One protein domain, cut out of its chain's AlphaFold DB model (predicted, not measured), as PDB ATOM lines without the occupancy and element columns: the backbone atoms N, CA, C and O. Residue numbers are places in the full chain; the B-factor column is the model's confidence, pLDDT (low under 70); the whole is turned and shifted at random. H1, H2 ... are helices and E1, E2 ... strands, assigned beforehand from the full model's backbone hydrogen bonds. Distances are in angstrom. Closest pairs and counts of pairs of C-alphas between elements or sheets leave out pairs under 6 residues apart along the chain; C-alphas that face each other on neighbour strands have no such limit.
ATOM      1  N   GLN A   6      14.103   1.435 -57.623       63.47
ATOM      2  CA  GLN A   6      13.362   0.388 -56.922       63.47
ATOM      3  C   GLN A   6      13.067  -0.774 -57.875       63.47
ATOM      4  O   GLN A   6      12.550  -0.595 -58.981       63.47
ATOM      5  N   LEU A   7      13.408  -1.979 -57.428       74.31
ATOM      6  CA  LEU A   7      13.127  -3.233 -58.109       74.31
ATOM      7  C   LEU A   7      12.002  -3.980 -57.396       74.31
ATOM      8  O   LEU A   7      11.745  -3.785 -56.211       74.31
ATOM      9  N   PHE A   8      11.370  -4.900 -58.116       78.75
ATOM     10  CA  PHE A   8      10.342  -5.757 -57.541       78.75
ATOM     11  C   PHE A   8      10.913  -6.711 -56.492       78.75
ATOM     12  O   PHE A   8      12.030  -7.221 -56.625       78.75
ATOM     13  N   ILE A   9      10.109  -6.980 -55.468       76.56
ATOM     14  CA  ILE A   9      10.337  -8.075 -54.526       76.56
ATOM     15  C   ILE A   9       9.624  -9.312 -55.067       76.56
ATOM     16  O   ILE A   9       8.479  -9.237 -55.517       76.56
ATOM     17  N   ASN A  10      10.294 -10.464 -55.022       77.56
ATOM     18  CA  ASN A  10       9.672 -11.730 -55.401       77.56
ATOM     19  C   ASN A  10       8.901 -12.365 -54.225       77.56
ATOM     20  O   ASN A  10       9.181 -12.100 -53.060       77.56
ATOM     21  N   SER A  11       7.940 -13.243 -54.515       74.56
ATOM     22  CA  SER A  11       7.093 -13.874 -53.487       74.56
ATOM     23  C   SER A  11       7.874 -14.675 -52.438       74.56
ATOM     24  O   SER A  11       7.449 -14.745 -51.289       74.56
ATOM     25  N   VAL A  12       9.029 -15.243 -52.804       78.19
ATOM     26  CA  VAL A  12       9.900 -15.985 -51.880       78.19
ATOM     27  C   VAL A  12      10.468 -15.057 -50.806       78.19
ATOM     28  O   VAL A  12      10.415 -15.387 -49.626       78.19
ATOM     29  N   GLN A  13      10.959 -13.879 -51.201       82.50
ATOM     30  CA  GLN A  13      11.463 -12.864 -50.273       82.50
ATOM     31  C   GLN A  13      10.356 -12.375 -49.331       82.50
ATOM     32  O   GLN A  13      10.598 -12.229 -48.138       82.50
ATOM     33  N   ILE A  14       9.134 -12.177 -49.836       84.00
ATOM     34  CA  ILE A  14       7.985 -11.771 -49.007       84.00
ATOM     35  C   ILE A  14       7.685 -12.833 -47.948       84.00
ATOM     36  O   ILE A  14       7.614 -12.506 -46.766       84.00
ATOM     37  N   GLY A  15       7.596 -14.103 -48.356       84.06
ATOM     38  CA  GLY A  15       7.365 -15.208 -47.426       84.06
ATOM     39  C   GLY A  15       8.485 -15.365 -46.391       84.06
ATOM     40  O   GLY A  15       8.224 -15.744 -45.250       84.06
ATOM     41  N   GLU A  16       9.734 -15.041 -46.742       87.75
ATOM     42  CA  GLU A  16      10.851 -15.026 -45.791       87.75
ATOM     43  C   GLU A  16      10.730 -13.884 -44.770       87.75
ATOM     44  O   GLU A  16      10.961 -14.113 -43.579       87.75
ATOM     45  N   ILE A  17      10.341 -12.678 -45.198       88.56
ATOM     46  CA  ILE A  17      10.086 -11.542 -44.296       88.56
ATOM     47  C   ILE A  17       8.962 -11.896 -43.326       88.56
ATOM     48  O   ILE A  17       9.153 -11.801 -42.115       88.56
ATOM     49  N   GLU A  18       7.827 -12.352 -43.851       89.19
ATOM     50  CA  GLU A  18       6.636 -12.699 -43.078       89.19
ATOM     51  C   GLU A  18       6.951 -13.776 -42.034       89.19
ATOM     52  O   GLU A  18       6.754 -13.573 -40.833       89.19
ATOM     53  N   LYS A  19       7.574 -14.879 -42.460       91.12
ATOM     54  CA  LYS A  19       7.988 -15.963 -41.563       91.12
ATOM     55  C   LYS A  19       8.922 -15.481 -40.451       91.12
ATOM     56  O   LYS A  19       8.762 -15.884 -39.297       91.12
ATOM     57  N   ASN A  20       9.924 -14.664 -40.777       90.31
ATOM     58  CA  ASN A  20      10.867 -14.164 -39.776       90.31
ATOM     59  C   ASN A  20      10.206 -13.172 -38.812       90.31
ATOM     60  O   ASN A  20      10.504 -13.211 -37.617       90.31
ATOM     61  N   ALA A  21       9.305 -12.325 -39.307       90.50
ATOM     62  CA  ALA A  21       8.578 -11.348 -38.513       90.50
ATOM     63  C   ALA A  21       7.648 -12.034 -37.497       90.50
ATOM     64  O   ALA A  21       7.755 -11.768 -36.297       90.50
ATOM     65  N   HIS A  22       6.837 -13.001 -37.938       91.06
ATOM     66  CA  HIS A  22       5.995 -13.801 -37.041       91.06
ATOM     67  C   HIS A  22       6.821 -14.637 -36.062       91.06
ATOM     68  O   HIS A  22       6.516 -14.663 -34.875       91.06
ATOM     69  N   SER A  23       7.939 -15.228 -36.502       89.75
ATOM     70  CA  SER A  23       8.824 -15.972 -35.598       89.75
ATOM     71  C   SER A  23       9.398 -15.109 -34.466       89.75
ATOM     72  O   SER A  23       9.663 -15.644 -33.386       89.75
ATOM     73  N   ILE A  24       9.635 -13.812 -34.697       88.56
ATOM     74  CA  ILE A  24      10.060 -12.876 -33.647       88.56
ATOM     75  C   ILE A  24       8.919 -12.679 -32.644       88.56
ATOM     76  O   ILE A  24       9.147 -12.814 -31.441       88.56
ATOM     77  N   VAL A  25       7.701 -12.414 -33.124       89.06
ATOM     78  CA  VAL A  25       6.523 -12.227 -32.263       89.06
ATOM     79  C   VAL A  25       6.227 -13.477 -31.440       89.06
ATOM     80  O   VAL A  25       6.151 -13.391 -30.218       89.06
ATOM     81  N   ASP A  26       6.170 -14.646 -32.076       86.62
ATOM     82  CA  ASP A  26       5.910 -15.926 -31.415       86.62
ATOM     83  C   ASP A  26       6.900 -16.199 -30.285       86.62
ATOM     84  O   ASP A  26       6.528 -16.697 -29.222       86.62
ATOM     85  N   HIS A  27       8.175 -15.862 -30.501       84.94
ATOM     86  CA  HIS A  27       9.192 -15.996 -29.471       84.94
ATOM     87  C   HIS A  27       8.889 -15.078 -28.283       84.94
ATOM     88  O   HIS A  27       8.861 -15.526 -27.138       84.94
ATOM     89  N   PHE A  28       8.612 -13.802 -28.539       84.94
ATOM     90  CA  PHE A  28       8.315 -12.829 -27.488       84.94
ATOM     91  C   PHE A  28       7.054 -13.185 -26.691       84.94
ATOM     92  O   PHE A  28       7.059 -13.070 -25.460       84.94
ATOM     93  N   THR A  29       6.020 -13.679 -27.369       84.25
ATOM     94  CA  THR A  29       4.760 -14.123 -26.764       84.25
ATOM     95  C   THR A  29       4.954 -15.392 -25.939       84.25
ATOM     96  O   THR A  29       4.582 -15.428 -24.766       84.25
ATOM     97  N   ARG A  30       5.611 -16.422 -26.494       84.00
ATOM     98  CA  ARG A  30       5.877 -17.691 -25.790       84.00
ATOM     99  C   ARG A  30       6.671 -17.482 -24.505       84.00
ATOM    100  O   ARG A  30       6.423 -18.159 -23.511       84.00
ATOM    101  N   HIS A  31       7.618 -16.552 -24.536       81.44
ATOM    102  CA  HIS A  31       8.480 -16.245 -23.403       81.44
ATOM    103  C   HIS A  31       7.896 -15.179 -22.462       81.44
ATOM    104  O   HIS A  31       8.594 -14.750 -21.548       81.44
ATOM    105  N   LYS A  32       6.633 -14.753 -22.648       80.94
ATOM    106  CA  LYS A  32       5.959 -13.736 -21.816       80.94
ATOM    107  C   LYS A  32       6.863 -12.525 -21.538       80.94
ATOM    108  O   LYS A  32       7.048 -12.111 -20.394       80.94
ATOM    109  N   ILE A  33       7.506 -11.996 -22.585       80.88
ATOM    110  CA  ILE A  33       8.411 -10.841 -22.440       80.88
ATOM    111  C   ILE A  33       7.616  -9.589 -22.035       80.88
ATOM    112  O   ILE A  33       8.119  -8.742 -21.291       80.88
ATOM    113  N   LEU A  34       6.370  -9.495 -22.491       82.00
ATOM    114  CA  LEU A  34       5.416  -8.468 -22.091       82.00
ATOM    115  C   LEU A  34       4.492  -8.983 -20.978       82.00
ATOM    116  O   LEU A  34       4.311 -10.191 -20.824       82.00
ATOM    117  N   GLY A  35       3.951  -8.061 -20.180       78.25
ATOM    118  CA  GLY A  35       2.934  -8.350 -19.168       78.25
ATOM    119  C   GLY A  35       1.636  -8.863 -19.795       78.25
ATOM    120  O   GLY A  35       1.398  -8.655 -20.977       78.25
ATOM    121  N   GLU A  36       0.792  -9.525 -19.003       79.81
ATOM    122  CA  GLU A  36      -0.399 -10.238 -19.506       79.81
ATOM    123  C   GLU A  36      -1.461  -9.311 -20.125       79.81
ATOM    124  O   GLU A  36      -2.226  -9.727 -20.995       79.81
ATOM    125  N   ASP A  37      -1.452  -8.034 -19.738       81.25
ATOM    126  CA  ASP A  37      -2.300  -6.993 -20.321       81.25
ATOM    127  C   ASP A  37      -1.771  -6.438 -21.652       81.25
ATOM    128  O   ASP A  37      -2.406  -5.550 -22.211       81.25
ATOM    129  N   TYR A  38      -0.628  -6.918 -22.157       82.25
ATOM    130  CA  TYR A  38      -0.001  -6.413 -23.375       82.25
ATOM    131  C   TYR A  38       0.295  -7.514 -24.389       82.25
ATOM    132  O   TYR A  38       0.779  -8.597 -24.058       82.25
ATOM    133  N   THR A  39       0.132  -7.174 -25.662       84.38
ATOM    134  CA  THR A  39       0.465  -8.042 -26.791       84.38
ATOM    135  C   THR A  39       1.476  -7.379 -27.707       84.38
ATOM    136  O   THR A  39       1.322  -6.213 -28.069       84.38
ATOM    137  N   LEU A  40       2.495  -8.140 -28.111       88.19
ATOM    138  CA  LEU A  40       3.336  -7.793 -29.250       88.19
ATOM    139  C   LEU A  40       2.666  -8.370 -30.493       88.19
ATOM    140  O   LEU A  40       2.430  -9.575 -30.549       88.19
ATOM    141  N   GLY A  41       2.402  -7.526 -31.477       88.00
ATOM    142  CA  GLY A  41       1.891  -7.946 -32.771       88.00
ATOM    143  C   GLY A  41       2.821  -7.547 -33.906       88.00
ATOM    144  O   GLY A  41       3.766  -6.764 -33.740       88.00
ATOM    145  N   VAL A  42       2.550  -8.122 -35.074       90.69
ATOM    146  CA  VAL A  42       3.201  -7.740 -36.321       90.69
ATOM    147  C   VAL A  42       2.204  -7.747 -37.463       90.69
ATOM    148  O   VAL A  42       1.354  -8.629 -37.552       90.69
ATOM    149  N   GLU A  43       2.337  -6.763 -38.336       89.44
ATOM    150  CA  GLU A  43       1.569  -6.647 -39.564       89.44
ATOM    151  C   GLU A  43       2.528  -6.565 -40.750       89.44
ATOM    152  O   GLU A  43       3.505  -5.810 -40.718       89.44
ATOM    153  N   VAL A  44       2.259  -7.355 -41.789       88.00
ATOM    154  CA  VAL A  44       3.086  -7.448 -42.993       88.00
ATOM    155  C   VAL A  44       2.211  -7.130 -44.199       88.00
ATOM    156  O   VAL A  44       1.332  -7.904 -44.564       88.00
ATOM    157  N   LEU A  45       2.455  -5.981 -44.828       87.00
ATOM    158  CA  LEU A  45       1.655  -5.478 -45.943       87.00
ATOM    159  C   LEU A  45       2.504  -5.343 -47.212       87.00
ATOM    160  O   LEU A  45       3.376  -4.468 -47.285       87.00
ATOM    161  N   PRO A  46       2.245  -6.150 -48.255       84.50
ATOM    162  CA  PRO A  46       2.812  -5.917 -49.576       84.50
ATOM    163  C   PRO A  46       2.302  -4.595 -50.162       84.50
ATOM    164  O   PRO A  46       1.099  -4.337 -50.182       84.50
ATOM    165  N   LYS A  47       3.203  -3.768 -50.698       81.12
ATOM    166  CA  LYS A  47       2.844  -2.565 -51.458       81.12
ATOM    167  C   LYS A  47       2.983  -2.825 -52.952       81.12
ATOM    168  O   LYS A  47       4.003  -3.335 -53.425       81.12
ATOM    169  N   TYR A  48       1.954  -2.441 -53.697       78.75
ATOM    170  CA  TYR A  48       1.860  -2.658 -55.137       78.75
ATOM    171  C   TYR A  48       2.089  -1.354 -55.896       78.75
ATOM    172  O   TYR A  48       1.579  -0.305 -55.502       78.75
ATOM    173  N   LEU A  49       2.795  -1.428 -57.025       66.81
ATOM    174  CA  LEU A  49       2.762  -0.351 -58.008       66.81
ATOM    175  C   LEU A  49       1.552  -0.576 -58.923       66.81
ATOM    176  O   LEU A  49       1.499  -1.571 -59.649       66.81
ATOM    177  N   ASN A  50       0.586   0.341 -58.909       54.62
ATOM    178  CA  ASN A  50      -0.493   0.325 -59.893       54.62
ATOM    179  C   ASN A  50       0.063   0.832 -61.230       54.62
ATOM    180  O   ASN A  50       0.216   2.035 -61.426       54.62
ATOM    181  N   LYS A  51       0.373  -0.080 -62.158       51.25
ATOM    182  CA  LYS A  51       0.459   0.265 -63.582       51.25
ATOM    183  C   LYS A  51      -0.844  -0.134 -64.256       51.25
ATOM    184  O   LYS A  51      -1.326  -1.242 -64.057       51.25
ATOM    185  N   VAL A  52      -1.370   0.792 -65.050       47.97
ATOM    186  CA  VAL A  52      -2.716   0.787 -65.645       47.97
ATOM    187  C   VAL A  52      -3.012  -0.455 -66.506       47.97
ATOM    188  O   VAL A  52      -4.177  -0.733 -66.748       47.97
ATOM    189  N   GLU A  53      -2.019  -1.273 -66.894       49.53
ATOM    190  CA  GLU A  53      -2.248  -2.397 -67.824       49.53
ATOM    191  C   GLU A  53      -1.506  -3.723 -67.547       49.53
ATOM    192  O   GLU A  53      -1.611  -4.642 -68.353       49.53
ATOM    193  N   MET A  54      -0.791  -3.927 -66.431       49.28
ATOM    194  CA  MET A  54      -0.169  -5.243 -66.170       49.28
ATOM    195  C   MET A  54      -0.175  -5.655 -64.698       49.28
ATOM    196  O   MET A  54      -0.046  -4.822 -63.808       49.28
ATOM    197  N   ARG A  55      -0.320  -6.978 -64.498       57.06
ATOM    198  CA  ARG A  55      -0.242  -7.771 -63.254       57.06
ATOM    199  C   ARG A  55       0.353  -6.997 -62.070       57.06
ATOM    200  O   ARG A  55       1.500  -6.572 -62.145       57.06
ATOM    201  N   ARG A  56      -0.401  -6.896 -60.966       59.34
ATOM    202  CA  ARG A  56       0.045  -6.299 -59.694       59.34
ATOM    203  C   ARG A  56       1.455  -6.790 -59.337       59.34
ATOM    204  O   ARG A  56       1.641  -7.966 -59.034       59.34
ATOM    205  N   GLN A  57       2.435  -5.890 -59.388       72.75
ATOM    206  CA  GLN A  57       3.823  -6.170 -59.029       72.75
ATOM    207  C   GLN A  57       4.146  -5.508 -57.690       72.75
ATOM    208  O   GLN A  57       3.828  -4.336 -57.470       72.75
ATOM    209  N   ILE A  58       4.756  -6.281 -56.793       76.94
ATOM    210  CA  ILE A  58       5.088  -5.848 -55.436       76.94
ATOM    211  C   ILE A  58       6.447  -5.155 -55.480       76.94
ATOM    212  O   ILE A  58       7.443  -5.748 -55.898       76.94
ATOM    213  N   THR A  59       6.488  -3.893 -55.071       80.50
ATOM    214  CA  THR A  59       7.716  -3.078 -55.068       80.50
ATOM    215  C   THR A  59       8.366  -3.014 -53.702       80.50
ATOM    216  O   THR A  59       9.574  -2.827 -53.597       80.50
ATOM    217  N   SER A  60       7.570  -3.174 -52.651       84.38
ATOM    218  CA  SER A  60       8.045  -3.124 -51.277       84.38
ATOM    219  C   SER A  60       7.119  -3.904 -50.349       84.38
ATOM    220  O   SER A  60       5.977  -4.201 -50.696       84.38
ATOM    221  N   VAL A  61       7.617  -4.249 -49.166       87.06
ATOM    222  CA  VAL A  61       6.842  -4.842 -48.073       87.06
ATOM    223  C   VAL A  61       6.973  -3.935 -46.862       87.06
ATOM    224  O   VAL A  61       8.080  -3.649 -46.414       87.06
ATOM    225  N   SER A  62       5.845  -3.471 -46.340       89.31
ATOM    226  CA  SER A  62       5.782  -2.771 -45.062       89.31
ATOM    227  C   SER A  62       5.682  -3.797 -43.945       89.31
ATOM    228  O   SER A  62       4.837  -4.684 -44.018       89.31
ATOM    229  N   VAL A  63       6.502  -3.665 -42.909       88.94
ATOM    230  CA  VAL A  63       6.402  -4.477 -41.694       88.94
ATOM    231  C   VAL A  63       6.271  -3.559 -40.497       88.94
ATOM    232  O   VAL A  63       7.150  -2.730 -40.254       88.94
ATOM    233  N   THR A  64       5.211  -3.733 -39.721       89.19
ATOM    234  CA  THR A  64       4.952  -2.936 -38.525       89.19
ATOM    235  C   THR A  64       4.919  -3.829 -37.300       89.19
ATOM    236  O   THR A  64       4.039  -4.673 -37.180       89.19
ATOM    237  N   PHE A  65       5.853  -3.619 -36.373       89.62
ATOM    238  CA  PHE A  65       5.755  -4.175 -35.024       89.62
ATOM    239  C   PHE A  65       4.991  -3.200 -34.139       89.62
ATOM    240  O   PHE A  65       5.296  -2.004 -34.146       89.62
ATOM    241  N   TYR A  66       4.057  -3.703 -33.340       88.94
ATOM    242  CA  TYR A  66       3.272  -2.885 -32.419       88.94
ATOM    243  C   TYR A  66       3.110  -3.559 -31.060       88.94
ATOM    244  O   TYR A  66       3.139  -4.783 -30.947       88.94
ATOM    245  N   ILE A  67       2.969  -2.742 -30.019       85.44
ATOM    246  CA  ILE A  67       2.604  -3.183 -28.674       85.44
ATOM    247  C   ILE A  67       1.313  -2.478 -28.294       85.44
ATOM    248  O   ILE A  67       1.269  -1.245 -28.268       85.44
ATOM    249  N   ASP A  68       0.299  -3.264 -27.959       83.06
ATOM    250  CA  ASP A  68      -0.996  -2.748 -27.528       83.06
ATOM    251  C   ASP A  68      -1.527  -3.492 -26.304       83.06
ATOM    252  O   ASP A  68      -0.985  -4.533 -25.919       83.06
ATOM    253  N   LEU A  69      -2.556  -2.927 -25.675       75.19
ATOM    254  CA  LEU A  69      -3.281  -3.591 -24.602       75.19
ATOM    255  C   LEU A  69      -4.108  -4.745 -25.172       75.19
ATOM    256  O   LEU A  69      -4.830  -4.574 -26.151       75.19
ATOM    257  N   THR A  70      -4.084  -5.904 -24.513       69.50
ATOM    258  CA  THR A  70      -4.780  -7.118 -24.978       69.50
ATOM    259  C   THR A  70      -6.289  -6.910 -25.142       69.50
ATOM    260  O   THR A  70      -6.936  -7.604 -25.918       69.50
ATOM    261  N   LYS A  71      -6.855  -5.942 -24.409       64.31
ATOM    262  CA  LYS A  71      -8.279  -5.579 -24.440       64.31
ATOM    263  C   LYS A  71      -8.653  -4.639 -25.594       64.31
ATOM    264  O   LYS A  71      -9.837  -4.528 -25.891       64.31
ATOM    265  N   ASP A  72      -7.672  -4.000 -26.236       61.06
ATOM    266  CA  ASP A  72      -7.874  -2.977 -27.273       61.06
ATOM    267  C   ASP A  72      -7.595  -3.481 -28.700       61.06
ATOM    268  O   ASP A  72      -7.744  -2.714 -29.663       61.06
ATOM    269  N   ILE A  73      -7.243  -4.768 -28.842       62.56
ATOM    270  CA  ILE A  73      -7.052  -5.443 -30.132       62.56
ATOM    271  C   ILE A  73      -8.419  -5.627 -30.800       62.56
ATOM    272  O   ILE A  73      -9.090  -6.643 -30.635       62.56
ATOM    273  N   SER A  74      -8.851  -4.626 -31.561       59.94
ATOM    274  CA  SER A  74      -9.879  -4.813 -32.584       59.94
ATOM    275  C   SER A  74      -9.214  -5.351 -33.850       59.94
ATOM    276  O   SER A  74      -8.229  -4.764 -34.298       59.94
ATOM    277  N   GLU A  75      -9.767  -6.411 -34.445       58.97
ATOM    278  CA  GLU A  75      -9.194  -7.090 -35.624       58.97
ATOM    279  C   GLU A  75      -9.016  -6.177 -36.861       58.97
ATOM    280  O   GLU A  75      -8.235  -6.514 -37.745       58.97
ATOM    281  N   ASP A  76      -9.634  -4.989 -36.881       63.97
ATOM    282  CA  ASP A  76      -9.623  -4.053 -38.020       63.97
ATOM    283  C   ASP A  76      -8.807  -2.759 -37.810       63.97
ATOM    284  O   ASP A  76      -8.877  -1.842 -38.633       63.97
ATOM    285  N   LYS A  77      -8.038  -2.622 -36.720       65.31
ATOM    286  CA  LYS A  77      -7.298  -1.372 -36.458       65.31
ATOM    287  C   LYS A  77      -6.069  -1.237 -37.368       65.31
ATOM    288  O   LYS A  77      -5.170  -2.080 -37.291       65.31
ATOM    289  N   PRO A  78      -5.956  -0.160 -38.172       64.81
ATOM    290  CA  PRO A  78      -4.765   0.077 -38.972       64.81
ATOM    291  C   PRO A  78      -3.561   0.414 -38.078       64.81
ATOM    292  O   PRO A  78      -3.717   0.983 -36.992       64.81
ATOM    293  N   PRO A  79      -2.328   0.167 -38.553       59.66
ATOM    294  CA  PRO A  79      -1.130   0.288 -37.731       59.66
ATOM    295  C   PRO A  79      -0.887   1.696 -37.167       59.66
ATOM    296  O   PRO A  79      -0.269   1.854 -36.115       59.66
ATOM    297  N   SER A  80      -1.402   2.729 -37.840       61.19
ATOM    298  CA  SER A  80      -1.343   4.132 -37.413       61.19
ATOM    299  C   SER A  80      -2.119   4.431 -36.128       61.19
ATOM    300  O   SER A  80      -1.821   5.418 -35.444       61.19
ATOM    301  N   GLU A  81      -3.109   3.602 -35.799       68.56
ATOM    302  CA  GLU A  81      -3.946   3.768 -34.611       68.56
ATOM    303  C   GLU A  81      -3.313   3.159 -33.360       68.56
ATOM    304  O   GLU A  81      -3.689   3.536 -32.248       68.56
ATOM    305  N   TYR A  82      -2.280   2.320 -33.508       70.50
ATOM    306  CA  TYR A  82      -1.539   1.831 -32.357       70.50
ATOM    307  C   TYR A  82      -0.800   2.966 -31.649       70.50
ATOM    308  O   TYR A  82      -0.233   3.905 -32.224       70.50
ATOM    309  N   ASN A  83      -0.802   2.848 -30.333       71.31
ATOM    310  CA  ASN A  83      -0.176   3.791 -29.428       71.31
ATOM    311  C   ASN A  83       1.344   3.577 -29.334       71.31
ATOM    312  O   ASN A  83       2.095   4.529 -29.108       71.31
ATOM    313  N   ASN A  84       1.813   2.351 -29.580       81.56
ATOM    314  CA  ASN A  84       3.229   2.021 -29.668       81.56
ATOM    315  C   ASN A  84       3.498   1.162 -30.905       81.56
ATOM    316  O   ASN A  84       3.156  -0.017 -30.908       81.56
ATOM    317  N   PHE A  85       4.148   1.713 -31.927       84.69
ATOM    318  CA  PHE A  85       4.547   0.947 -33.104       84.69
ATOM    319  C   PHE A  85       5.840   1.455 -33.742       84.69
ATOM    320  O   PHE A  85       6.240   2.608 -33.574       84.69
ATOM    321  N   CYS A  86       6.496   0.565 -34.480       85.75
ATOM    322  CA  CYS A  86       7.616   0.882 -35.351       85.75
ATOM    323  C   CYS A  86       7.413   0.189 -36.697       85.75
ATOM    324  O   CYS A  86       7.319  -1.041 -36.750       85.75
ATOM    325  N   SER A  87       7.370   0.968 -37.773       86.75
ATOM    326  CA  SER A  87       7.216   0.469 -39.138       86.75
ATOM    327  C   SER A  87       8.526   0.557 -39.912       86.75
ATOM    328  O   SER A  87       9.218   1.577 -39.850       86.75
ATOM    329  N   GLY A  88       8.823  -0.479 -40.689       87.50
ATOM    330  CA  GLY A  88       9.910  -0.507 -41.656       87.50
ATOM    331  C   GLY A  88       9.415  -0.899 -43.046       87.50
ATOM    332  O   GLY A  88       8.486  -1.693 -43.187       87.50
ATOM    333  N   LEU A  89      10.041  -0.346 -44.076       89.00
ATOM    334  CA  LEU A  89       9.815  -0.671 -45.472       89.00
ATOM    335  C   LEU A  89      10.988  -1.492 -46.001       89.00
ATOM    336  O   LEU A  89      12.139  -1.078 -45.920       89.00
ATOM    337  N   TYR A  90      10.692  -2.648 -46.571       88.88
ATOM    338  CA  TYR A  90      11.668  -3.534 -47.185       88.88
ATOM    339  C   TYR A  90      11.495  -3.485 -48.696       88.88
ATOM    340  O   TYR A  90      10.363  -3.562 -49.172       88.88
ATOM    341  N   PHE A  91      12.580  -3.335 -49.453       86.94
ATOM    342  CA  PHE A  91      12.556  -3.239 -50.917       86.94
ATOM    343  C   PHE A  91      13.882  -3.648 -51.545       86.94
ATOM    344  O   PHE A  91      14.934  -3.615 -50.914       86.94
ATOM    345  N   ASN A  92      13.830  -4.055 -52.813       84.44
ATOM    346  CA  ASN A  92      15.037  -4.240 -53.605       84.44
ATOM    347  C   ASN A  92      15.401  -2.900 -54.256       84.44
ATOM    348  O   ASN A  92      14.554  -2.233 -54.851       84.44
ATOM    349  N   THR A  93      16.668  -2.522 -54.188       79.31
ATOM    350  CA  THR A  93      17.228  -1.353 -54.870       79.31
ATOM    351  C   THR A  93      18.405  -1.772 -55.736       79.31
ATOM    352  O   THR A  93      19.004  -2.817 -55.496       79.31
ATOM    353  N   LYS A  94      18.762  -0.972 -56.741       72.06
ATOM    354  CA  LYS A  94      20.086  -1.046 -57.368       72.06
ATOM    355  C   LYS A  94      20.938   0.105 -56.871       72.06
ATOM    356  O   LYS A  94      20.795   1.228 -57.352       72.06
ATOM    357  N   GLU A  95      21.870  -0.185 -55.973       64.88
ATOM    358  CA  GLU A  95      22.936   0.751 -55.630       64.88
ATOM    359  C   GLU A  95      24.220   0.272 -56.319       64.88
ATOM    360  O   GLU A  95      24.667  -0.850 -56.108       64.88
ATOM    361  N   ARG A  96      24.803   1.100 -57.201       56.94
ATOM    362  CA  ARG A  96      26.027   0.779 -57.976       56.94
ATOM    363  C   ARG A  96      25.922  -0.415 -58.942       56.94
ATOM    364  O   ARG A  96      26.942  -0.957 -59.348       56.94
ATOM    365  N   GLY A  97      24.709  -0.769 -59.368       57.81
ATOM    366  CA  GLY A  97      24.464  -1.755 -60.430       57.81
ATOM    367  C   GLY A  97      23.985  -3.120 -59.938       57.81
ATOM    368  O   GLY A  97      23.271  -3.797 -60.684       57.81
ATOM    369  N   ASP A  98      24.259  -3.468 -58.680       59.16
ATOM    370  CA  ASP A  98      23.842  -4.741 -58.093       59.16
ATOM    371  C   ASP A  98      22.507  -4.600 -57.340       59.16
ATOM    372  O   ASP A  98      22.314  -3.633 -56.597       59.16
ATOM    373  N   PRO A  99      21.557  -5.537 -57.523       60.31
ATOM    374  CA  PRO A  99      20.338  -5.570 -56.732       60.31
ATOM    375  C   PRO A  99      20.670  -5.890 -55.270       60.31
ATOM    376  O   PRO A  99      21.300  -6.903 -54.965       60.31
ATOM    377  N   MET A 100      20.215  -5.039 -54.359       70.69
ATOM    378  CA  MET A 100      20.424  -5.157 -52.922       70.69
ATOM    379  C   MET A 100      19.089  -5.042 -52.197       70.69
ATOM    380  O   MET A 100      18.245  -4.224 -52.557       70.69
ATOM    381  N   PHE A 101      18.900  -5.867 -51.170       79.38
ATOM    382  CA  PHE A 101      17.677  -5.878 -50.377       79.38
ATOM    383  C   PHE A 101      17.818  -4.972 -49.158       79.38
ATOM    384  O   PHE A 101      18.575  -5.285 -48.244       79.38
ATOM    385  N   VAL A 102      17.110  -3.852 -49.139       80.31
ATOM    386  CA  VAL A 102      17.278  -2.775 -48.159       80.31
ATOM    387  C   VAL A 102      16.063  -2.696 -47.251       80.31
ATOM    388  O   VAL A 102      14.939  -2.986 -47.661       80.31
ATOM    389  N   SER A 103      16.312  -2.311 -46.004       84.00
ATOM    390  CA  SER A 103      15.281  -1.969 -45.033       84.00
ATOM    391  C   SER A 103      15.385  -0.489 -44.700       84.00
ATOM    392  O   SER A 103      16.479   0.027 -44.488       84.00
ATOM    393  N   HIS A 104      14.247   0.177 -44.624       82.94
ATOM    394  CA  HIS A 104      14.127   1.567 -44.231       82.94
ATOM    395  C   HIS A 104      13.194   1.643 -43.036       82.94
ATOM    396  O   HIS A 104      12.023   1.302 -43.160       82.94
ATOM    397  N   ILE A 105      13.685   2.043 -41.866       81.94
ATOM    398  CA  ILE A 105      12.783   2.274 -40.732       81.94
ATOM    399  C   ILE A 105      12.075   3.600 -41.026       81.94
ATOM    400  O   ILE A 105      12.740   4.621 -41.175       81.94
ATOM    401  N   SER A 106      10.744   3.577 -41.133       72.25
ATOM    402  CA  SER A 106       9.952   4.703 -41.650       72.25
ATOM    403  C   SER A 106       9.253   5.519 -40.564       72.25
ATOM    404  O   SER A 106       9.104   6.726 -40.712       72.25
ATOM    405  N   TYR A 107       8.788   4.881 -39.485       70.06
ATOM    406  CA  TYR A 107       8.063   5.591 -38.430       70.06
ATOM    407  C   TYR A 107       8.146   4.876 -37.080       70.06
ATOM    408  O   TYR A 107       8.117   3.644 -37.021       70.06
ATOM    409  N   ILE A 108       8.240   5.647 -35.993       73.56
ATOM    410  CA  ILE A 108       8.232   5.167 -34.608       73.56
ATOM    411  C   ILE A 108       7.302   6.070 -33.795       73.56
ATOM    412  O   ILE A 108       7.596   7.245 -33.586       73.56
ATOM    413  N   LYS A 109       6.219   5.504 -33.260       71.25
ATOM    414  CA  LYS A 109       5.357   6.154 -32.261       71.25
ATOM    415  C   LYS A 109       5.422   5.349 -30.980       71.25
ATOM    416  O   LYS A 109       5.281   4.131 -31.013       71.25
ATOM    417  N   SER A 110       5.669   6.001 -29.848       70.25
ATOM    418  CA  SER A 110       5.664   5.318 -28.556       70.25
ATOM    419  C   SER A 110       5.411   6.270 -27.391       70.25
ATOM    420  O   SER A 110       5.948   7.374 -27.357       70.25
ATOM    421  N   PHE A 111       4.675   5.788 -26.386       63.84
ATOM    422  CA  PHE A 111       4.468   6.456 -25.097       63.84
ATOM    423  C   PHE A 111       5.713   6.439 -24.194       63.84
ATOM    424  O   PHE A 111       5.710   7.043 -23.122       63.84
ATOM    425  N   GLY A 112       6.806   5.782 -24.604       67.06
ATOM    426  CA  GLY A 112       8.046   5.784 -23.838       67.06
ATOM    427  C   GLY A 112       9.280   5.383 -24.642       67.06
ATOM    428  O   GLY A 112       9.276   4.413 -25.395       67.06
ATOM    429  N   ASN A 113      10.397   6.068 -24.380       68.50
ATOM    430  CA  ASN A 113      11.686   5.851 -25.053       68.50
ATOM    431  C   ASN A 113      12.103   4.362 -25.096       68.50
ATOM    432  O   ASN A 113      12.589   3.865 -26.103       68.50
ATOM    433  N   ARG A 114      11.854   3.597 -24.025       73.75
ATOM    434  CA  ARG A 114      12.244   2.175 -23.951       73.75
ATOM    435  C   ARG A 114      11.447   1.269 -24.885       73.75
ATOM    436  O   ARG A 114      12.026   0.348 -25.453       73.75
ATOM    437  N   VAL A 115      10.148   1.521 -25.023       77.44
ATOM    438  CA  VAL A 115       9.268   0.741 -25.899       77.44
ATOM    439  C   VAL A 115       9.606   1.056 -27.356       77.44
ATOM    440  O   VAL A 115       9.862   0.133 -28.125       77.44
ATOM    441  N   GLY A 116       9.761   2.339 -27.701       76.81
ATOM    442  CA  GLY A 116      10.256   2.759 -29.017       76.81
ATOM    443  C   GLY A 116      11.626   2.161 -29.362       76.81
ATOM    444  O   GLY A 116      11.816   1.634 -30.460       76.81
ATOM    445  N   MET A 117      12.566   2.140 -28.406       78.31
ATOM    446  CA  MET A 117      13.860   1.476 -28.590       78.31
ATOM    447  C   MET A 117      13.708  -0.025 -28.838       78.31
ATOM    448  O   MET A 117      14.348  -0.527 -29.759       78.31
ATOM    449  N   LEU A 118      12.898  -0.748 -28.055       82.00
ATOM    450  CA  LEU A 118      12.679  -2.179 -28.284       82.00
ATOM    451  C   LEU A 118      12.143  -2.421 -29.696       82.00
ATOM    452  O   LEU A 118      12.737  -3.202 -30.433       82.00
ATOM    453  N   LEU A 119      11.065  -1.732 -30.073       85.19
ATOM    454  CA  LEU A 119      10.421  -1.889 -31.378       85.19
ATOM    455  C   LEU A 119      11.401  -1.609 -32.530       85.19
ATOM    456  O   LEU A 119      11.476  -2.380 -33.484       85.19
ATOM    457  N   SER A 120      12.248  -0.586 -32.389       84.06
ATOM    458  CA  SER A 120      13.318  -0.294 -33.355       84.06
ATOM    459  C   SER A 120      14.355  -1.421 -33.434       84.06
ATOM    460  O   SER A 120      14.830  -1.778 -34.510       84.06
ATOM    461  N   HIS A 121      14.711  -2.029 -32.297       84.94
ATOM    462  CA  HIS A 121      15.637  -3.163 -32.272       84.94
ATOM    463  C   HIS A 121      15.033  -4.435 -32.875       84.94
ATOM    464  O   HIS A 121      15.795  -5.235 -33.424       84.94
ATOM    465  N   LEU A 122      13.709  -4.617 -32.801       88.31
ATOM    466  CA  LEU A 122      13.003  -5.695 -33.500       88.31
ATOM    467  C   LEU A 122      13.068  -5.504 -35.020       88.31
ATOM    468  O   LEU A 122      13.327  -6.474 -35.728       88.31
ATOM    469  N   GLN A 123      12.949  -4.269 -35.518       89.44
ATOM    470  CA  GLN A 123      13.154  -3.979 -36.943       89.44
ATOM    471  C   GLN A 123      14.587  -4.296 -37.396       89.44
ATOM    472  O   GLN A 123      14.791  -4.965 -38.410       89.44
ATOM    473  N   ILE A 124      15.594  -3.900 -36.607       87.62
ATOM    474  CA  ILE A 124      17.001  -4.235 -36.897       87.62
ATOM    475  C   ILE A 124      17.207  -5.755 -36.915       87.62
ATOM    476  O   ILE A 124      17.884  -6.284 -37.795       87.62
ATOM    477  N   LEU A 125      16.612  -6.476 -35.967       87.00
ATOM    478  CA  LEU A 125      16.678  -7.933 -35.910       87.00
ATOM    479  C   LEU A 125      16.019  -8.597 -37.118       87.00
ATOM    480  O   LEU A 125      16.585  -9.534 -37.680       87.00
ATOM    481  N   LEU A 126      14.848  -8.115 -37.530       89.56
ATOM    482  CA  LEU A 126      14.191  -8.604 -38.732       89.56
ATOM    483  C   LEU A 126      15.093  -8.396 -39.952       89.56
ATOM    484  O   LEU A 126      15.334  -9.353 -40.681       89.56
ATOM    485  N   ALA A 127      15.682  -7.203 -40.104       87.56
ATOM    486  CA  ALA A 127      16.640  -6.891 -41.168       87.56
ATOM    487  C   ALA A 127      17.874  -7.817 -41.157       87.56
ATOM    488  O   ALA A 127      18.320  -8.269 -42.213       87.56
ATOM    489  N   ILE A 128      18.393  -8.172 -39.977       84.06
ATOM    490  CA  ILE A 128      19.462  -9.171 -39.830       84.06
ATOM    491  C   ILE A 128      18.995 -10.550 -40.323       84.06
ATOM    492  O   ILE A 128      19.714 -11.207 -41.079       84.06
ATOM    493  N   LYS A 129      17.804 -11.001 -39.904       82.81
ATOM    494  CA  LYS A 129      17.276 -12.336 -40.237       82.81
ATOM    495  C   LYS A 129      17.022 -12.517 -41.730       82.81
ATOM    496  O   LYS A 129      17.330 -13.578 -42.264       82.81
ATOM    497  N   VAL A 130      16.547 -11.471 -42.402       84.94
ATOM    498  CA  VAL A 130      16.323 -11.447 -43.860       84.94
ATOM    499  C   VAL A 130      17.580 -11.069 -44.658       84.94
ATOM    500  O   VAL A 130      17.520 -10.919 -45.875       84.94
ATOM    501  N   LYS A 131      18.736 -10.939 -43.987       82.50
ATOM    502  CA  LYS A 131      20.052 -10.660 -44.585       82.50
ATOM    503  C   LYS A 131      20.119  -9.343 -45.369       82.50
ATOM    504  O   LYS A 131      20.794  -9.270 -46.397       82.50
ATOM    505  N   CYS A 132      19.476  -8.290 -44.870       83.44
ATOM    506  CA  CYS A 132      19.703  -6.940 -45.380       83.44
ATOM    507  C   CYS A 132      21.177  -6.537 -45.157       83.44
ATOM    508  O   CYS A 132      21.694  -6.702 -44.051       83.44
ATOM    509  N   PRO A 133      21.882  -5.998 -46.164       80.12
ATOM    510  CA  PRO A 133      23.266  -5.558 -46.022       80.12
ATOM    511  C   PRO A 133      23.372  -4.189 -45.337       80.12
ATOM    512  O   PRO A 133      24.385  -3.898 -44.698       80.12
ATOM    513  N   TYR A 134      22.340  -3.348 -45.435       84.62
ATOM    514  CA  TYR A 134      22.232  -2.115 -44.668       84.62
ATOM    515  C   TYR A 134      20.776  -1.739 -44.383       84.62
ATOM    516  O   TYR A 134      19.852  -2.198 -45.058       84.62
ATOM    517  N   ASP A 189      27.295  -5.657 -40.432       81.06
ATOM    518  CA  ASP A 189      28.486  -6.488 -40.349       81.06
ATOM    519  C   ASP A 189      28.582  -7.189 -38.980       81.06
ATOM    520  O   ASP A 189      27.717  -7.080 -38.102       81.06
ATOM    521  N   LYS A 190      29.670  -7.933 -38.768       75.12
ATOM    522  CA  LYS A 190      29.908  -8.621 -37.494       75.12
ATOM    523  C   LYS A 190      30.047  -7.651 -36.308       75.12
ATOM    524  O   LYS A 190      29.705  -8.014 -35.181       75.12
ATOM    525  N   GLY A 191      30.585  -6.453 -36.530       76.50
ATOM    526  CA  GLY A 191      30.687  -5.402 -35.520       76.50
ATOM    527  C   GLY A 191      29.310  -4.875 -35.122       76.50
ATOM    528  O   GLY A 191      29.004  -4.818 -33.929       76.50
ATOM    529  N   THR A 192      28.457  -4.604 -36.107       76.31
ATOM    530  CA  THR A 192      27.063  -4.184 -35.944       76.31
ATOM    531  C   THR A 192      26.254  -5.206 -35.162       76.31
ATOM    532  O   THR A 192      25.592  -4.830 -34.198       76.31
ATOM    533  N   MET A 193      26.390  -6.499 -35.472       76.25
ATOM    534  CA  MET A 193      25.754  -7.575 -34.700       76.25
ATOM    535  C   MET A 193      26.128  -7.516 -33.215       76.25
ATOM    536  O   MET A 193      25.260  -7.537 -32.343       76.25
ATOM    537  N   ASN A 194      27.424  -7.387 -32.909       77.62
ATOM    538  CA  ASN A 194      27.898  -7.292 -31.527       77.62
ATOM    539  C   ASN A 194      27.378  -6.032 -30.819       77.62
ATOM    540  O   ASN A 194      27.057  -6.087 -29.628       77.62
ATOM    541  N   ASN A 195      27.308  -4.906 -31.533       78.75
ATOM    542  CA  ASN A 195      26.789  -3.655 -30.993       78.75
ATOM    543  C   ASN A 195      25.285  -3.764 -30.703       78.75
ATOM    544  O   ASN A 195      24.858  -3.445 -29.598       78.75
ATOM    545  N   TRP A 196      24.503  -4.319 -31.630       81.50
ATOM    546  CA  TRP A 196      23.078  -4.596 -31.442       81.50
ATOM    547  C   TRP A 196      22.827  -5.509 -30.228       81.50
ATOM    548  O   TRP A 196      22.036  -5.160 -29.351       81.50
ATOM    549  N   ILE A 197      23.582  -6.608 -30.080       76.50
ATOM    550  CA  ILE A 197      23.503  -7.491 -28.897       76.50
ATOM    551  C   ILE A 197      23.774  -6.713 -27.602       76.50
ATOM    552  O   ILE A 197      23.102  -6.921 -26.586       76.50
ATOM    553  N   LYS A 198      24.785  -5.834 -27.606       78.50
ATOM    554  CA  LYS A 198      25.126  -4.999 -26.448       78.50
ATOM    555  C   LYS A 198      23.975  -4.052 -26.103       78.50
ATOM    556  O   LYS A 198      23.643  -3.944 -24.927       78.50
ATOM    557  N   GLN A 199      23.357  -3.423 -27.099       76.12
ATOM    558  CA  GLN A 199      22.251  -2.488 -26.902       76.12
ATOM    559  C   GLN A 199      20.993  -3.184 -26.371       76.12
ATOM    560  O   GLN A 199      20.445  -2.737 -25.366       76.12
ATOM    561  N   ILE A 200      20.592  -4.339 -26.920       76.31
ATOM    562  CA  ILE A 200      19.461  -5.102 -26.353       76.31
ATOM    563  C   ILE A 200      19.764  -5.559 -24.926       76.31
ATOM    564  O   ILE A 200      18.884  -5.523 -24.068       76.31
ATOM    565  N   ARG A 201      21.009  -5.942 -24.619       75.44
ATOM    566  CA  ARG A 201      21.409  -6.242 -23.237       75.44
ATOM    567  C   ARG A 201      21.262  -5.021 -22.326       75.44
ATOM    568  O   ARG A 201      20.849  -5.171 -21.181       75.44
ATOM    569  N   THR A 202      21.587  -3.825 -22.806       75.94
ATOM    570  CA  THR A 202      21.362  -2.583 -22.058       75.94
ATOM    571  C   THR A 202      19.869  -2.316 -21.856       75.94
ATOM    572  O   THR A 202      19.463  -1.976 -20.745       75.94
ATOM    573  N   ILE A 203      19.031  -2.545 -22.873       73.50
ATOM    574  CA  ILE A 203      17.569  -2.468 -22.738       73.50
ATOM    575  C   ILE A 203      17.103  -3.446 -21.656       73.50
ATOM    576  O   ILE A 203      16.486  -3.023 -20.684       73.50
ATOM    577  N   SER A 204      17.489  -4.723 -21.731       73.19
ATOM    578  CA  SER A 204      17.044  -5.735 -20.765       73.19
ATOM    579  C   SER A 204      17.489  -5.446 -19.329       73.19
ATOM    580  O   SER A 204      16.774  -5.758 -18.378       73.19
ATOM    581  N   GLN A 205      18.647  -4.812 -19.145       71.00
ATOM    582  CA  GLN A 205      19.146  -4.394 -17.833       71.00
ATOM    583  C   GLN A 205      18.438  -3.160 -17.264       71.00
ATOM    584  O   GLN A 205      18.473  -2.964 -16.051       71.00
ATOM    585  N   THR A 206      17.825  -2.336 -18.116       68.62
ATOM    586  CA  THR A 206      17.160  -1.081 -17.731       68.62
ATOM    587  C   THR A 206      15.639  -1.202 -17.638       68.62
ATOM    588  O   THR A 206      14.979  -0.269 -17.169       68.62
ATOM    589  N   ILE A 207      15.084  -2.353 -18.031       71.94
ATOM    590  CA  ILE A 207      13.700  -2.736 -17.745       71.94
ATOM    591  C   ILE A 207      13.489  -2.720 -16.229       71.94
ATOM    592  O   ILE A 207      14.219  -3.361 -15.473       71.94
ATOM    593  N   ARG A 208      12.479  -1.963 -15.793       65.56
ATOM    594  CA  ARG A 208      11.973  -1.991 -14.421       65.56
ATOM    595  C   ARG A 208      10.676  -2.780 -14.452       65.56
ATOM    596  O   ARG A 208       9.810  -2.434 -15.246       65.56
ATOM    597  N   VAL A 209      10.589  -3.812 -13.620       61.97
ATOM    598  CA  VAL A 209       9.425  -4.708 -13.538       61.97
ATOM    599  C   VAL A 209       8.156  -3.939 -13.170       61.97
ATOM    600  O   VAL A 209       7.095  -4.225 -13.699       61.97
ATOM    601  N   ASP A 210       8.294  -2.895 -12.353       62.88
ATOM    602  CA  ASP A 210       7.169  -2.086 -11.871       62.88
ATOM    603  C   ASP A 210       6.632  -1.097 -12.921       62.88
ATOM    604  O   ASP A 210       5.715  -0.331 -12.638       62.88
ATOM    605  N   ASN A 211       7.230  -1.054 -14.118       70.19
ATOM    606  CA  ASN A 211       6.799  -0.168 -15.191       70.19
ATOM    607  C   ASN A 211       6.255  -1.007 -16.359       70.19
ATOM    608  O   ASN A 211       7.028  -1.768 -16.947       70.19
ATOM    609  N   PRO A 212       4.971  -0.887 -16.737       67.00
ATOM    610  CA  PRO A 212       4.457  -1.557 -17.926       67.00
ATOM    611  C   PRO A 212       5.221  -1.126 -19.201       67.00
ATOM    612  O   PRO A 212       5.828  -0.048 -19.231       67.00
ATOM    613  N   PRO A 213       5.245  -1.946 -20.271       73.81
ATOM    614  CA  PRO A 213       4.516  -3.203 -20.475       73.81
ATOM    615  C   PRO A 213       5.306  -4.463 -20.067       73.81
ATOM    616  O   PRO A 213       5.062  -5.543 -20.593       73.81
ATOM    617  N   TRP A 214       6.321  -4.352 -19.208       80.31
ATOM    618  CA  TRP A 214       7.288  -5.433 -18.991       80.31
ATOM    619  C   TRP A 214       6.822  -6.462 -17.962       80.31
ATOM    620  O   TRP A 214       6.367  -6.103 -16.881       80.31
ATOM    621  N   HIS A 215       7.022  -7.748 -18.257       79.25
ATOM    622  CA  HIS A 215       6.835  -8.804 -17.263       79.25
ATOM    623  C   HIS A 215       8.037  -8.900 -16.303       79.25
ATOM    624  O   HIS A 215       9.169  -8.547 -16.654       79.25
ATOM    625  N   SER A 216       7.829  -9.462 -15.110       71.44
ATOM    626  CA  SER A 216       8.870  -9.632 -14.082       71.44
ATOM    627  C   SER A 216      10.095 -10.416 -14.559       71.44
ATOM    628  O   SER A 216      11.227 -10.101 -14.190       71.44
ATOM    629  N   ASN A 217       9.886 -11.372 -15.467       76.81
ATOM    630  CA  ASN A 217      10.943 -12.207 -16.043       76.81
ATOM    631  C   ASN A 217      11.508 -11.691 -17.380       76.81
ATOM    632  O   ASN A 217      12.455 -12.286 -17.898       76.81
ATOM    633  N   ALA A 218      11.010 -10.569 -17.917       74.25
ATOM    634  CA  ALA A 218      11.365 -10.061 -19.249       74.25
ATOM    635  C   ALA A 218      12.883  -9.948 -19.468       74.25
ATOM    636  O   ALA A 218      13.412 -10.268 -20.533       74.25
ATOM    637  N   LYS A 219      13.612  -9.544 -18.423       73.56
ATOM    638  CA  LYS A 219      15.074  -9.439 -18.442       73.56
ATOM    639  C   LYS A 219      15.763 -10.780 -18.717       73.56
ATOM    640  O   LYS A 219      16.716 -10.818 -19.494       73.56
ATOM    641  N   ILE A 220      15.335 -11.853 -18.054       76.25
ATOM    642  CA  ILE A 220      15.950 -13.185 -18.175       76.25
ATOM    643  C   ILE A 220      15.676 -13.752 -19.569       76.25
ATOM    644  O   ILE A 220      16.591 -14.260 -20.224       76.25
ATOM    645  N   GLU A 221      14.449 -13.589 -20.047       78.00
ATOM    646  CA  GLU A 221      13.995 -14.107 -21.336       78.00
ATOM    647  C   GLU A 221      14.679 -13.393 -22.511       78.00
ATOM    648  O   GLU A 221      15.286 -14.048 -23.359       78.00
ATOM    649  N   LEU A 222      14.747 -12.054 -22.493       75.06
ATOM    650  CA  LEU A 222      15.489 -11.276 -23.497       75.06
ATOM    651  C   LEU A 222      16.971 -11.669 -23.566       75.06
ATOM    652  O   LEU A 222      17.556 -11.764 -24.646       75.06
ATOM    653  N   LEU A 223      17.611 -11.910 -22.417       73.69
ATOM    654  CA  LEU A 223      19.011 -12.344 -22.382       73.69
ATOM    655  C   LEU A 223      19.197 -13.765 -22.927       73.69
ATOM    656  O   LEU A 223      20.239 -14.055 -23.522       73.69
ATOM    657  N   THR A 224      18.219 -14.643 -22.716       76.06
ATOM    658  CA  THR A 224      18.226 -16.017 -23.231       76.06
ATOM    659  C   THR A 224      18.064 -16.022 -24.745       76.06
ATOM    660  O   THR A 224      18.862 -16.668 -25.431       76.06
ATOM    661  N   TYR A 225      17.140 -15.217 -25.265       72.44
ATOM    662  CA  TYR A 225      16.955 -15.016 -26.696       72.44
ATOM    663  C   TYR A 225      18.241 -14.530 -27.380       72.44
ATOM    664  O   TYR A 225      18.739 -15.155 -28.318       72.44
ATOM    665  N   LEU A 226      18.877 -13.491 -26.821       69.25
ATOM    666  CA  LEU A 226      20.158 -12.991 -27.325       69.25
ATOM    667  C   LEU A 226      21.237 -14.079 -27.375       69.25
ATOM    668  O   LEU A 226      22.015 -14.136 -28.324       69.25
ATOM    669  N   ARG A 227      21.305 -14.956 -26.365       69.62
ATOM    670  CA  ARG A 227      22.287 -16.051 -26.339       69.62
ATOM    671  C   ARG A 227      22.055 -17.066 -27.452       69.62
ATOM    672  O   ARG A 227      23.043 -17.590 -27.957       69.62
ATOM    673  N   GLN A 228      20.809 -17.344 -27.825       70.75
ATOM    674  CA  GLN A 228      20.488 -18.260 -28.923       70.75
ATOM    675  C   GLN A 228      20.895 -17.654 -30.273       70.75
ATOM    676  O   GLN A 228      21.629 -18.290 -31.028       70.75
ATOM    677  N   GLU A 229      20.553 -16.388 -30.512       64.62
ATOM    678  CA  GLU A 229      20.897 -15.681 -31.756       64.62
ATOM    679  C   GLU A 229      22.423 -15.465 -31.900       64.62
ATOM    680  O   GLU A 229      22.985 -15.598 -32.985       64.62
ATOM    681  N   THR A 230      23.155 -15.245 -30.796       55.69
ATOM    682  CA  THR A 230      24.631 -15.099 -30.823       55.69
ATOM    683  C   THR A 230      25.407 -16.375 -31.180       55.69
ATOM    684  O   THR A 230      26.617 -16.305 -31.409       55.69
ATOM    685  N   GLN A 231      24.763 -17.549 -31.218       53.81
ATOM    686  CA  GLN A 231      25.434 -18.799 -31.597       53.81
ATOM    687  C   GLN A 231      25.635 -18.944 -33.115       53.81
ATOM    688  O   GLN A 231      26.358 -19.852 -33.539       53.81
TER     689      GLN A 231
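Overview. This is residues 6 to 134 and 189 to 231 of the 256 residues of an uncharacterized protein of viral metagenome (UniProt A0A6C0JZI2). A long, twisted sheet of four strands, E1 to E4, has two helices over one of its faces: H1 running along the strands toward the E1 side, and H2 slanting across toward the E4 side. A helical hairpin, H3 and H4, packs on the far side of H2 from the sheet through H3. The printed part has 172 residues, with four named helices and four named strands in the order H1 E1 E2 E3 E4 H2 H3 H4. The sheet's order is E1, E2, E3, E4, antiparallel throughout, and the class is mixed, helices and strands. The whole is compact, with a radius of gyration of the C-alphas of 16.9 A and spans of 56 by 40 by 24 A.

Arrangement. The first printed residues, 6 to 7, pair antiparallel with residues 92 to 93 of E3, residues 84 to 95. H1, residues 11 to 30, is on the sheet formed by E1, residues 38 to 49, E2, residues 57 to 69, E3, and E4, residues 98 to 109. Its height over the sheet is 9.0 A; it lies over E2 and runs along the strands, at 5 degrees to E2 on the local plane. It only just fails to lie over E1, on which 2 of its C-alphas fall; its closest C-alphas to E1 are those of Val 25 and Leu 40, 6.2 A apart. The four strands form a meander, each strand the antiparallel neighbour of the one before. In the hairpin E1 and E2, N 43 and O 64 are 2.9 A apart, within hydrogen-bond range. In the hairpin E2 and E3, N 63 and O 88 are within range at 2.8 A, and in the hairpin E3 and E4, N 91 and O 102 at 3.0 A. E2 bends by 55 degrees at residue 60, and E3 by 62 degrees at residue 92. H2, residues 113 to 129, is on the same face as H1, which gives two layers, helices on one face of a sheet. Its height over the sheet is 7.9 A; it lies over E2 and E3, slantwise to the strands at 34 degrees to E3 on the local plane. The C-alphas of Cys 86 and Leu 119, the closest of E3 and H2, are 5.6 A apart. H1, with residues 17 to 24 alone, touches residues 122 to 129 of H2, closest at the C-alphas of Ala 21 and Leu 126, 6.3 A, at a steep tilt of 44 degrees, opposite ways. H3, residues 190 to 206, touches H2 at a shallow tilt of 31 degrees, opposite ways, with its residues 196 to 203 alone; the closest C-alphas are those of Arg 114 and Ile 203, 7.2 A. H4, residues 218 to 229, forms a helical hairpin with H3 at a shallow tilt of 14 degrees, with the C-alphas of Ser 204 and Lys 219 closest at 4.8 A. H4 and H1 are near each other, while H2 and H4 are apart; H3 and H4 are not on the sheet. In the four helices every O i to N i+4 pair is within hydrogen-bond range.

Along the chain. H1 begins at C-alpha 11, (7.093, -13.874, -53.487), and is 28.0 A long. E1 measures 35.3 A, E2 35.2 A, E3 32.6 A and E4 33.6 A. H2 begins at C-alpha 113, (11.686, 5.851, -25.053), and measures 24.3 A; H3 measures 24.7 A. H4, 16.7 A, ends at C-alpha 229, (20.897, -15.681, -31.756).

Size, cuts and confidence. The C-alphas farthest apart, of Glu 53 and Asp 210, are 56.7 A apart. Residues 135 to 188 are not printed, and C-alphas 134 and 189 are 8.8 A apart across the cut. The links E2 to E3 and H3 to H4 are long. The mean pLDDT of the printed part is 76.6; 39 residues are under 70, among them 49 to 56, 70 to 81 and 95 to 99.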